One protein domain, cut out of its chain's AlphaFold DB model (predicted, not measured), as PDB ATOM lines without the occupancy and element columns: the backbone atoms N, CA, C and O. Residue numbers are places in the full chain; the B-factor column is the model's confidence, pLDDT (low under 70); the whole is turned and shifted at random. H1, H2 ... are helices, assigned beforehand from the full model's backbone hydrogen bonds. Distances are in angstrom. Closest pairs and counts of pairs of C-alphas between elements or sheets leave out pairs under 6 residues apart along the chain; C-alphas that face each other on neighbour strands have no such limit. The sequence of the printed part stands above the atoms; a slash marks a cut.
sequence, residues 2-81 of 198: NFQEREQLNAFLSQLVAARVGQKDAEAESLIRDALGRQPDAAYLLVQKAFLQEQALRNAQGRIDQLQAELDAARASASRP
ATOM      1  N   ASN A   2     -54.121   8.486 -28.158       85.56
ATOM      2  CA  ASN A   2     -54.045   9.581 -27.188       85.56
ATOM      3  C   ASN A   2     -54.607  10.891 -27.775       85.56
ATOM      4  O   ASN A   2     -54.774  11.020 -28.988       85.56
ATOM      5  N   PHE A   3     -54.916  11.874 -26.920       87.69
ATOM      6  CA  PHE A   3     -55.418  13.185 -27.363       87.69
ATOM      7  C   PHE A   3     -54.410  13.905 -28.275       87.69
ATOM      8  O   PHE A   3     -54.760  14.308 -29.380       87.69
ATOM      9  N   GLN A   4     -53.138  13.952 -27.866       83.38
ATOM     10  CA  GLN A   4     -52.052  14.551 -28.653       83.38
ATOM     11  C   GLN A   4     -51.862  13.874 -30.019       83.38
ATOM     12  O   GLN A   4     -51.669  14.535 -31.033       83.38
ATOM     13  N   GLU A   5     -51.949  12.547 -30.058       83.00
ATOM     14  CA  GLU A   5     -51.784  11.746 -31.275       83.00
ATOM     15  C   GLU A   5     -52.893  12.040 -32.300       83.00
ATOM     16  O   GLU A   5     -52.641  12.138 -33.499       83.00
ATOM     17  N   ARG A   6     -54.119  12.271 -31.816       86.31
ATOM     18  CA  ARG A   6     -55.270  12.670 -32.637       86.31
ATOM     19  C   ARG A   6     -55.088  14.054 -33.258       86.31
ATOM     20  O   ARG A   6     -55.467  14.269 -34.405       86.31
ATOM     21  N   GLU A   7     -54.512  14.985 -32.508       89.62
ATOM     22  CA  GLU A   7     -54.246  16.343 -32.980       89.62
ATOM     23  C   GLU A   7     -53.133  16.363 -34.038       89.62
ATOM     24  O   GLU A   7     -53.290  16.975 -35.095       89.62
ATOM     25  N   GLN A   8     -52.063  15.588 -33.822       87.94
ATOM     26  CA  GLN A   8     -51.006  15.378 -34.818       87.94
ATOM     27  C   GLN A   8     -51.544  14.740 -36.103       87.94
ATOM     28  O   GLN A   8     -51.184  15.170 -37.199       87.94
ATOM     29  N   LEU A   9     -52.420  13.741 -35.978       87.31
ATOM     30  CA  LEU A   9     -53.054  13.101 -37.127       87.31
ATOM     31  C   LEU A   9     -53.918  14.097 -37.916       87.31
ATOM     32  O   LEU A   9     -53.819  14.147 -39.138       87.31
ATOM     33  N   ASN A  10     -54.715  14.928 -37.241       89.19
ATOM     34  CA  ASN A  10     -55.512  15.969 -37.902       89.19
ATOM     35  C   ASN A  10     -54.643  16.980 -38.662       89.19
ATOM     36  O   ASN A  10     -54.964  17.343 -39.798       89.19
ATOM     37  N   ALA A  11     -53.528  17.412 -38.068       89.12
ATOM     38  CA  ALA A  11     -52.580  18.302 -38.733       89.12
ATOM     39  C   ALA A  11     -51.944  17.635 -39.966       89.12
ATOM     40  O   ALA A  11     -51.886  18.246 -41.035       89.12
ATOM     41  N   PHE A  12     -51.538  16.369 -39.840       88.62
ATOM     42  CA  PHE A  12     -50.985  15.578 -40.941       88.62
ATOM     43  C   PHE A  12     -51.985  15.425 -42.094       88.62
ATOM     44  O   PHE A  12     -51.648  15.694 -43.245       88.62
ATOM     45  N   LEU A  13     -53.236  15.061 -41.798       89.00
ATOM     46  CA  LEU A  13     -54.281  14.927 -42.813       89.00
ATOM     47  C   LEU A  13     -54.573  16.262 -43.509       89.00
ATOM     48  O   LEU A  13     -54.735  16.295 -44.727       89.00
ATOM     49  N   SER A  14     -54.571  17.371 -42.765       89.44
ATOM     50  CA  SER A  14     -54.750  18.711 -43.338       89.44
ATOM     51  C   SER A  14     -53.620  19.071 -44.309       89.44
ATOM     52  O   SER A  14     -53.878  19.583 -45.399       89.44
ATOM     53  N   GLN A  15     -52.370  18.754 -43.953       84.56
ATOM     54  CA  GLN A  15     -51.216  18.930 -44.841       84.56
ATOM     55  C   GLN A  15     -51.293  18.023 -46.070       84.56
ATOM     56  O   GLN A  15     -51.000  18.476 -47.173       84.56
ATOM     57  N   LEU A  16     -51.734  16.776 -45.908       84.94
ATOM     58  CA  LEU A  16     -51.875  15.822 -47.008       84.94
ATOM     59  C   LEU A  16     -52.955  16.250 -48.012       84.94
ATOM     60  O   LEU A  16     -52.784  16.057 -49.211       84.94
ATOM     61  N   VAL A  17     -54.036  16.884 -47.547       86.06
ATOM     62  CA  VAL A  17     -55.074  17.472 -48.416       86.06
ATOM     63  C   VAL A  17     -54.577  18.747 -49.108       86.06
ATOM     64  O   VAL A  17     -54.918  18.994 -50.267       86.06
ATOM     65  N   ALA A  18     -53.771  19.560 -48.420       83.94
ATOM     66  CA  ALA A  18     -53.169  20.758 -49.002       83.94
ATOM     67  C   ALA A  18     -52.090  20.421 -50.049       83.94
ATOM     68  O   ALA A  18     -51.942  21.137 -51.043       83.94
ATOM     69  N   ALA A  19     -51.360  19.322 -49.850       78.75
ATOM     70  CA  ALA A  19     -50.362  18.814 -50.776       78.75
ATOM     71  C   ALA A  19     -51.037  18.266 -52.041       78.75
ATOM     72  O   ALA A  19     -51.556  17.151 -52.079       78.75
ATOM     73  N   ARG A  20     -51.019  19.048 -53.124       69.75
ATOM     74  CA  ARG A  20     -51.472  18.561 -54.428       69.75
ATOM     75  C   ARG A  20     -50.333  17.862 -55.156       69.75
ATOM     76  O   ARG A  20     -49.308  18.470 -55.447       69.75
ATOM     77  N   VAL A  21     -50.550  16.596 -55.502       72.75
ATOM     78  CA  VAL A  21     -49.705  15.882 -56.464       72.75
ATOM     79  C   VAL A  21     -49.864  16.568 -57.825       72.75
ATOM     80  O   VAL A  21     -50.990  16.857 -58.229       72.75
ATOM     81  N   GLY A  22     -48.743  16.870 -58.485       74.25
ATOM     82  CA  GLY A  22     -48.696  17.488 -59.812       74.25
ATOM     83  C   GLY A  22     -49.193  16.547 -60.917       74.25
ATOM     84  O   GLY A  22     -50.258  15.946 -60.805       74.25
ATOM     85  N   GLN A  23     -48.433  16.404 -62.007       73.75
ATOM     86  CA  GLN A  23     -48.747  15.395 -63.024       73.75
ATOM     87  C   GLN A  23     -48.719  14.001 -62.385       73.75
ATOM     88  O   GLN A  23     -47.674  13.527 -61.948       73.75
ATOM     89  N   LYS A  24     -49.894  13.376 -62.292       77.94
ATOM     90  CA  LYS A  24     -50.025  11.990 -61.856       77.94
ATOM     91  C   LYS A  24     -49.585  11.078 -62.991       77.94
ATOM     92  O   LYS A  24     -49.997  11.268 -64.132       77.94
ATOM     93  N   ASP A  25     -48.784  10.082 -62.654       87.81
ATOM     94  CA  ASP A  25     -48.456   8.997 -63.566       87.81
ATOM     95  C   ASP A  25     -49.687   8.088 -63.747       87.81
ATOM     96  O   ASP A  25     -50.237   7.557 -62.776       87.81
ATOM     97  N   ALA A  26     -50.135   7.942 -64.996       87.25
ATOM     98  CA  ALA A  26     -51.314   7.160 -65.355       87.25
ATOM     99  C   ALA A  26     -51.110   5.648 -65.148       87.25
ATOM    100  O   ALA A  26     -52.065   4.948 -64.791       87.25
ATOM    101  N   GLU A  27     -49.886   5.142 -65.333       88.94
ATOM    102  CA  GLU A  27     -49.563   3.734 -65.090       88.94
ATOM    103  C   GLU A  27     -49.612   3.448 -63.586       88.94
ATOM    104  O   GLU A  27     -50.336   2.548 -63.146       88.94
ATOM    105  N   ALA A  28     -48.955   4.292 -62.784       86.31
ATOM    106  CA  ALA A  28     -48.980   4.186 -61.328       86.31
ATOM    107  C   ALA A  28     -50.411   4.280 -60.767       86.31
ATOM    108  O   ALA A  28     -50.784   3.500 -59.891       86.31
ATOM    109  N   GLU A  29     -51.252   5.177 -61.292       87.56
ATOM    110  CA  GLU A  29     -52.654   5.302 -60.865       87.56
ATOM    111  C   GLU A  29     -53.487   4.046 -61.177       87.56
ATOM    112  O   GLU A  29     -54.416   3.712 -60.432       87.56
ATOM    113  N   SER A  30     -53.180   3.330 -62.262       91.38
ATOM    114  CA  SER A  30     -53.845   2.062 -62.576       91.38
ATOM    115  C   SER A  30     -53.468   0.956 -61.581       91.38
ATOM    116  O   SER A  30     -54.357   0.298 -61.033       91.38
ATOM    117  N   LEU A  31     -52.177   0.831 -61.253       89.56
ATOM    118  CA  LEU A  31     -51.663  -0.147 -60.290       89.56
ATOM    119  C   LEU A  31     -52.159   0.133 -58.869       89.56
ATOM    120  O   LEU A  31     -52.570  -0.785 -58.160       89.56
ATOM    121  N   ILE A  32     -52.176   1.406 -58.461       86.81
ATOM    122  CA  ILE A  32     -52.696   1.826 -57.156       86.81
ATOM    123  C   ILE A  32     -54.189   1.498 -57.045       86.81
ATOM    124  O   ILE A  32     -54.623   1.009 -56.004       86.81
ATOM    125  N   ARG A  33     -54.979   1.719 -58.106       89.75
ATOM    126  CA  ARG A  33     -56.408   1.366 -58.112       89.75
ATOM    127  C   ARG A  33     -56.645  -0.137 -58.006       89.75
ATOM    128  O   ARG A  33     -57.513  -0.533 -57.233       89.75
ATOM    129  N   ASP A  34     -55.887  -0.959 -58.728       91.69
ATOM    130  CA  ASP A  34     -55.989  -2.423 -58.612       91.69
ATOM    131  C   ASP A  34     -55.601  -2.889 -57.195       91.69
ATOM    132  O   ASP A  34     -56.329  -3.651 -56.556       91.69
ATOM    133  N   ALA A  35     -54.520  -2.340 -56.630       86.12
ATOM    134  CA  ALA A  35     -54.105  -2.632 -55.257       86.12
ATOM    135  C   ALA A  35     -55.159  -2.217 -54.208       86.12
ATOM    136  O   ALA A  35     -55.459  -2.996 -53.302       86.12
ATOM    137  N   LEU A  36     -55.763  -1.031 -54.348       88.75
ATOM    138  CA  LEU A  36     -56.854  -0.559 -53.482       88.75
ATOM    139  C   LEU A  36     -58.116  -1.419 -53.617       88.75
ATOM    140  O   LEU A  36     -58.802  -1.658 -52.627       88.75
ATOM    141  N   GLY A  37     -58.417  -1.913 -54.821       88.88
ATOM    142  CA  GLY A  37     -59.540  -2.825 -55.050       88.88
ATOM    143  C   GLY A  37     -59.369  -4.171 -54.342       88.88
ATOM    144  O   GLY A  37     -60.345  -4.753 -53.872       88.88
ATOM    145  N   ARG A  38     -58.127  -4.654 -54.217       91.12
ATOM    146  CA  ARG A  38     -57.795  -5.899 -53.504       91.12
ATOM    147  C   ARG A  38     -57.743  -5.724 -51.988       91.12
ATOM    148  O   ARG A  38     -57.962  -6.692 -51.264       91.12
ATOM    149  N   GLN A  39     -57.446  -4.516 -51.511       85.75
ATOM    150  CA  GLN A  39     -57.351  -4.212 -50.089       85.75
ATOM    151  C   GLN A  39     -58.102  -2.911 -49.753       85.75
ATOM    152  O   GLN A  39     -57.521  -1.827 -49.846       85.75
ATOM    153  N   PRO A  40     -59.362  -2.997 -49.289       84.50
ATOM    154  CA  PRO A  40     -60.165  -1.813 -48.975       84.50
ATOM    155  C   PRO A  40     -59.569  -0.979 -47.828       84.50
ATOM    156  O   PRO A  40     -59.722   0.241 -47.805       84.50
ATOM    157  N   ASP A  41     -58.805  -1.609 -46.931       88.50
ATOM    158  CA  ASP A  41     -58.130  -0.940 -45.810       88.50
ATOM    159  C   ASP A  41     -56.785  -0.300 -46.195       88.50
ATOM    160  O   ASP A  41     -56.114   0.300 -45.350       88.50
ATOM    161  N   ALA A  42     -56.345  -0.405 -47.455       87.56
ATOM    162  CA  ALA A  42     -55.020   0.067 -47.855       87.56
ATOM    163  C   ALA A  42     -54.850   1.579 -47.656       87.56
ATOM    164  O   ALA A  42     -53.777   2.014 -47.246       87.56
ATOM    165  N   ALA A  43     -55.903   2.379 -47.855       85.38
ATOM    166  CA  ALA A  43     -55.851   3.814 -47.577       85.38
ATOM    167  C   ALA A  43     -55.552   4.098 -46.094       85.38
ATOM    168  O   ALA A  43     -54.686   4.914 -45.778       85.38
ATOM    169  N   TYR A  44     -56.211   3.374 -45.185       87.25
ATOM    170  CA  TYR A  44     -55.984   3.500 -43.748       87.25
ATOM    171  C   TYR A  44     -54.561   3.063 -43.360       87.25
ATOM    172  O   TYR A  44     -53.869   3.770 -42.628       87.25
ATOM    173  N   LEU A  45     -54.074   1.949 -43.916       87.44
ATOM    174  CA  LEU A  45     -52.718   1.458 -43.652       87.44
ATOM    175  C   LEU A  45     -51.622   2.372 -44.204       87.44
ATOM    176  O   LEU A  45     -50.580   2.523 -43.567       87.44
ATOM    177  N   LEU A  46     -51.836   2.978 -45.374       88.75
ATOM    178  CA  LEU A  46     -50.905   3.946 -45.949       88.75
ATOM    179  C   LEU A  46     -50.800   5.185 -45.064       88.75
ATOM    180  O   LEU A  46     -49.688   5.612 -44.767       88.75
ATOM    181  N   VAL A  47     -51.930   5.711 -44.583       89.56
ATOM    182  CA  VAL A  47     -51.941   6.836 -43.636       89.56
ATOM    183  C   VAL A  47     -51.238   6.453 -42.337       89.56
ATOM    184  O   VAL A  47     -50.386   7.203 -41.868       89.56
ATOM    185  N   GLN A  48     -51.523   5.275 -41.783       86.44
ATOM    186  CA  GLN A  48     -50.886   4.822 -40.548       86.44
ATOM    187  C   GLN A  48     -49.364   4.654 -40.704       86.44
ATOM    188  O   GLN A  48     -48.606   5.084 -39.834       86.44
ATOM    189  N   LYS A  49     -48.899   4.084 -41.825       86.38
ATOM    190  CA  LYS A  49     -47.463   3.956 -42.126       86.38
ATOM    191  C   LYS A  49     -46.799   5.310 -42.361       86.38
ATOM    192  O   LYS A  49     -45.732   5.552 -41.804       86.38
ATOM    193  N   ALA A  50     -47.420   6.186 -43.148       89.81
ATOM    194  CA  ALA A  50     -46.885   7.513 -43.438       89.81
ATOM    195  C   ALA A  50     -46.791   8.372 -42.168       89.81
ATOM    196  O   ALA A  50     -45.780   9.028 -41.940       89.81
ATOM    197  N   PHE A  51     -47.797   8.298 -41.293       88.75
ATOM    198  CA  PHE A  51     -47.786   8.988 -40.006       88.75
ATOM    199  C   PHE A  51     -46.644   8.507 -39.095       88.75
ATOM    200  O   PHE A  51     -45.948   9.326 -38.493       88.75
ATOM    201  N   LEU A  52     -46.386   7.195 -39.036       89.50
ATOM    202  CA  LEU A  52     -45.269   6.650 -38.257       89.50
ATOM    203  C   LEU A  52     -43.901   7.059 -38.832       89.50
ATOM    204  O   LEU A  52     -42.979   7.377 -38.081       89.50
ATOM    205  N   GLN A  53     -43.765   7.075 -40.159       89.62
ATOM    206  CA  GLN A  53     -42.545   7.534 -40.833       89.62
ATOM    207  C   GLN A  53     -42.268   9.014 -40.561       89.62
ATOM    208  O   GLN A  53     -41.128   9.387 -40.292       89.62
ATOM    209  N   GLU A  54     -43.309   9.842 -40.561       87.31
ATOM    210  CA  GLU A  54     -43.222  11.263 -40.236       87.31
ATOM    211  C   GLU A  54     -42.751  11.491 -38.787       87.31
ATOM    212  O   GLU A  54     -41.876  12.321 -38.528       87.31
ATOM    213  N   GLN A  55     -43.258  10.709 -37.830       89.00
ATOM    214  CA  GLN A  55     -42.768  10.747 -36.446       89.00
ATOM    215  C   GLN A  55     -41.295  10.327 -36.343       89.00
ATOM    216  O   GLN A  55     -40.517  10.964 -35.626       89.00
ATOM    217  N   ALA A  56     -40.895   9.284 -37.076       89.38
ATOM    218  CA  ALA A  56     -39.511   8.821 -37.109       89.38
ATOM    219  C   ALA A  56     -38.565   9.873 -37.709       89.38
ATOM    220  O   ALA A  56     -37.488  10.104 -37.156       89.38
ATOM    221  N   LEU A  57     -38.980  10.559 -38.779       91.12
ATOM    222  CA  LEU A  57     -38.220  11.653 -39.389       91.12
ATOM    223  C   LEU A  57     -38.019  12.818 -38.417       91.12
ATOM    224  O   LEU A  57     -36.897  13.297 -38.271       91.12
ATOM    225  N   ARG A  58     -39.061  13.230 -37.686       89.75
ATOM    226  CA  ARG A  58     -38.928  14.283 -36.660       89.75
ATOM    227  C   ARG A  58     -37.997  13.869 -35.526       89.75
ATOM    228  O   ARG A  58     -37.200  14.683 -35.067       89.75
ATOM    229  N   ASN A  59     -38.070  12.611 -35.085       90.94
ATOM    230  CA  ASN A  59     -37.159  12.096 -34.062       90.94
ATOM    231  C   ASN A  59     -35.706  12.089 -34.559       90.94
ATOM    232  O   ASN A  59     -34.810  12.495 -33.824       90.94
ATOM    233  N   ALA A  60     -35.482  11.668 -35.805       90.88
ATOM    234  CA  ALA A  60     -34.163  11.669 -36.425       90.88
ATOM    235  C   ALA A  60     -33.603  13.092 -36.557       90.88
ATOM    236  O   ALA A  60     -32.455  13.320 -36.183       90.88
ATOM    237  N   GLN A  61     -34.420  14.051 -37.005       92.38
ATOM    238  CA  GLN A  61     -34.009  15.450 -37.113       92.38
ATOM    239  C   GLN A  61     -33.599  16.023 -35.752       92.38
ATOM    240  O   GLN A  61     -32.514  16.579 -35.628       92.38
ATOM    241  N   GLY A  62     -34.403  15.801 -34.706       94.62
ATOM    242  CA  GLY A  62     -34.063  16.268 -33.359       94.62
ATOM    243  C   GLY A  62     -32.749  15.682 -32.826       94.62
ATOM    244  O   GLY A  62     -31.998  16.379 -32.148       94.62
ATOM    245  N   ARG A  63     -32.428  14.424 -33.160       90.69
ATOM    246  CA  ARG A  63     -31.132  13.818 -32.805       90.69
ATOM    247  C   ARG A  63     -29.968  14.456 -33.556       90.69
ATOM    248  O   ARG A  63     -28.905  14.628 -32.970       90.69
ATOM    249  N   ILE A  64     -30.150  14.792 -34.833       94.06
ATOM    250  CA  ILE A  64     -29.118  15.472 -35.626       94.06
ATOM    251  C   ILE A  64     -28.806  16.837 -35.010       94.06
ATOM    252  O   ILE A  64     -27.636  17.138 -34.794       94.06
ATOM    253  N   ASP A  65     -29.830  17.612 -34.658       96.12
ATOM    254  CA  ASP A  65     -29.649  18.938 -34.055       96.12
ATOM    255  C   ASP A  65     -28.922  18.846 -32.696       96.12
ATOM    256  O   ASP A  65     -28.037  19.647 -32.394       96.12
ATOM    257  N   GLN A  66     -29.233  17.825 -31.887       93.94
ATOM    258  CA  GLN A  66     -28.533  17.557 -30.622       93.94
ATOM    259  C   GLN A  66     -27.057  17.213 -30.835       93.94
ATOM    260  O   GLN A  66     -26.190  17.776 -30.166       93.94
ATOM    261  N   LEU A  67     -26.764  16.318 -31.781       93.88
ATOM    262  CA  LEU A  67     -25.389  15.938 -32.107       93.88
ATOM    263  C   LEU A  67     -24.589  17.128 -32.652       93.88
ATOM    264  O   LEU A  67     -23.413  17.272 -32.331       93.88
ATOM    265  N   GLN A  68     -25.216  18.006 -33.438       92.38
ATOM    266  CA  GLN A  68     -24.582  19.240 -33.907       92.38
ATOM    267  C   GLN A  68     -24.205  20.160 -32.736       92.38
ATOM    268  O   GLN A  68     -23.063  20.612 -32.668       92.38
ATOM    269  N   ALA A  69     -25.109  20.362 -31.774       94.38
ATOM    270  CA  ALA A  69     -24.830  21.178 -30.591       94.38
ATOM    271  C   ALA A  69     -23.703  20.596 -29.716       94.38
ATOM    272  O   ALA A  69     -22.876  21.345 -29.191       94.38
ATOM    273  N   GLU A  70     -23.638  19.269 -29.574       92.81
ATOM    274  CA  GLU A  70     -22.559  18.593 -28.846       92.81
ATOM    275  C   GLU A  70     -21.203  18.770 -29.544       92.81
ATOM    276  O   GLU A  70     -20.204  19.083 -28.891       92.81
ATOM    277  N   LEU A  71     -21.167  18.647 -30.875       90.44
ATOM    278  CA  LEU A  71     -19.958  18.881 -31.666       90.44
ATOM    279  C   LEU A  71     -19.477  20.332 -31.560       90.44
ATOM    280  O   LEU A  71     -18.277  20.569 -31.400       90.44
ATOM    281  N   ASP A  72     -20.389  21.302 -31.599       92.19
ATOM    282  CA  ASP A  72     -20.051  22.717 -31.432       92.19
ATOM    283  C   ASP A  72     -19.518  23.011 -30.020       92.19
ATOM    284  O   ASP A  72     -18.510  23.712 -29.865       92.19
ATOM    285  N   ALA A  73     -20.118  22.414 -28.985       89.38
ATOM    286  CA  ALA A  73     -19.644  22.525 -27.606       89.38
ATOM    287  C   ALA A  73     -18.258  21.879 -27.412       89.38
ATOM    288  O   ALA A  73     -17.385  22.465 -26.760       89.38
ATOM    289  N   ALA A  74     -18.019  20.708 -28.012       86.62
ATOM    290  CA  ALA A  74     -16.718  20.039 -28.006       86.62
ATOM    291  C   ALA A  74     -15.648  20.849 -28.762       86.62
ATOM    292  O   ALA A  74     -14.495  20.934 -28.336       86.62
ATOM    293  N   ARG A  75     -16.019  21.514 -29.860       84.06
ATOM    294  CA  ARG A  75     -15.112  22.390 -30.615       84.06
ATOM    295  C   ARG A  75     -14.761  23.669 -29.846       84.06
ATOM    296  O   ARG A  75     -13.616  24.129 -29.904       84.06
ATOM    297  N   ALA A  76     -15.718  24.226 -29.104       79.12
ATOM    298  CA  ALA A  76     -15.496  25.385 -28.242       79.12
ATOM    299  C   ALA A  76     -14.595  25.051 -27.039       79.12
ATOM    300  O   ALA A  76     -13.734  25.856 -26.675       79.12
ATOM    301  N   SER A  77     -14.733  23.858 -26.452       69.81
ATOM    302  CA  SER A  77     -13.870  23.404 -25.353       69.81
ATOM    303  C   SER A  77     -12.461  23.009 -25.819       69.81
ATOM    304  O   SER A  77     -11.500  23.282 -25.100       69.81
ATOM    305  N   ALA A  78     -12.302  22.495 -27.045       62.84
ATOM    306  CA  ALA A  78     -10.998  22.205 -27.657       62.84
ATOM    307  C   ALA A  78     -10.194  23.458 -28.072       62.84
ATOM    308  O   ALA A  78      -8.993  23.367 -28.313       62.84
ATOM    309  N   SER A  79     -10.831  24.634 -28.139       58.66
ATOM    310  CA  SER A  79     -10.158  25.914 -28.429       58.66
ATOM    311  C   SER A  79      -9.596  26.604 -27.178       58.66
ATOM    312  O   SER A  79      -9.005  27.682 -27.282       58.66
ATOM    313  N   ARG A  80      -9.741  26.003 -25.986       55.78
ATOM    314  CA  ARG A  80      -8.969  26.423 -24.813       55.78
ATOM    315  C   ARG A  80      -7.551  25.860 -24.940       55.78
ATOM    316  O   ARG A  80      -7.403  24.646 -25.045       55.78
ATOM    317  N   PRO A  81      -6.505  26.703 -24.939       53.50
ATOM    318  CA  PRO A  81      -5.137  26.229 -25.055       53.50
ATOM    319  C   PRO A  81      -4.812  25.330 -23.858       53.50
ATOM    320  O   PRO A  81      -4.591  25.824 -22.755       53.50
TER     321      PRO A  81
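This is residues 2 to 81 of the 198 residues of the protein "DUF2076 domain-containing protein" of Rhodocyclales bacterium GT-UBC (UniProt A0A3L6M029). One long, straight helix, H3, makes the longest axis, and more than half of it sticks out alone with the last residues, as an arm of residues 56 to 81. At the other end of H3 the shorter H2 makes a corner with it, and H1 passes crosswise by H3 near Phe 51, so that H1, its link to H2, H2 and the first part of H3 make a loose, open frame with few contacts. The printed part has 80 residues, with three named helices in the order H1, H2, H3 and no named strand; its class is all helix. It is extended, with a radius of gyration of the C-alphas of 20.4 A, and only just elongated, with spans of 68 by 34 by 23 A.

The longest helix is H3, residues 42 to 78. H2, residues 26 to 38, and H3 touch only at the corner by their link, and only just, with 3 pairs of C-alphas within 8 A. H2 touches with residues 35 to 36 alone and H3 with residues 42 to 43 alone; their closest C-alphas, those of Leu 36 and Ala 42, are 6.0 A apart. H2 and H3 run opposite ways at a steep tilt of 66 degrees. H1, residues 3 to 18, is close to H3 but not clearly touching it, with 2 pairs of C-alphas within 8 A. The closest C-alphas of H1 and H3 are those of Leu 9 and Phe 51, 7.3 A apart. The lines of H1 and H3 are about perpendicular, at 77 degrees. H1 and H2 are apart. In H1, H2 and H3 every O i to N i+4 pair is within hydrogen-bond range.

H3 has 37 residues and measures 53.3 A from C-alpha 42 at (-55.020, 0.067, -47.855) to C-alpha 78 at (-10.998, 22.205, -27.657). H2 has 13 residues and measures 18.8 A from first to last C-alpha. H1 has 16 residues and measures 23.0 A; its C-alpha 3 is at (-55.418, 13.185, -27.363).

The two C-alphas farthest apart are those of Gly 37 and Pro 81, 68.6 A. The printed part runs from residue 2 to residue 81 with no cut. The link from H2 to H3, 3 residues, is tight; that from H1 to H2, 7 residues, is short; no link is long. Residues 17 to 31, of which 26 to 31 belong to H2, stand free. The mean pLDDT of the printed part is 85.8, and the model's confidence is low, under 70, at residue 20 and residues 77 to 81.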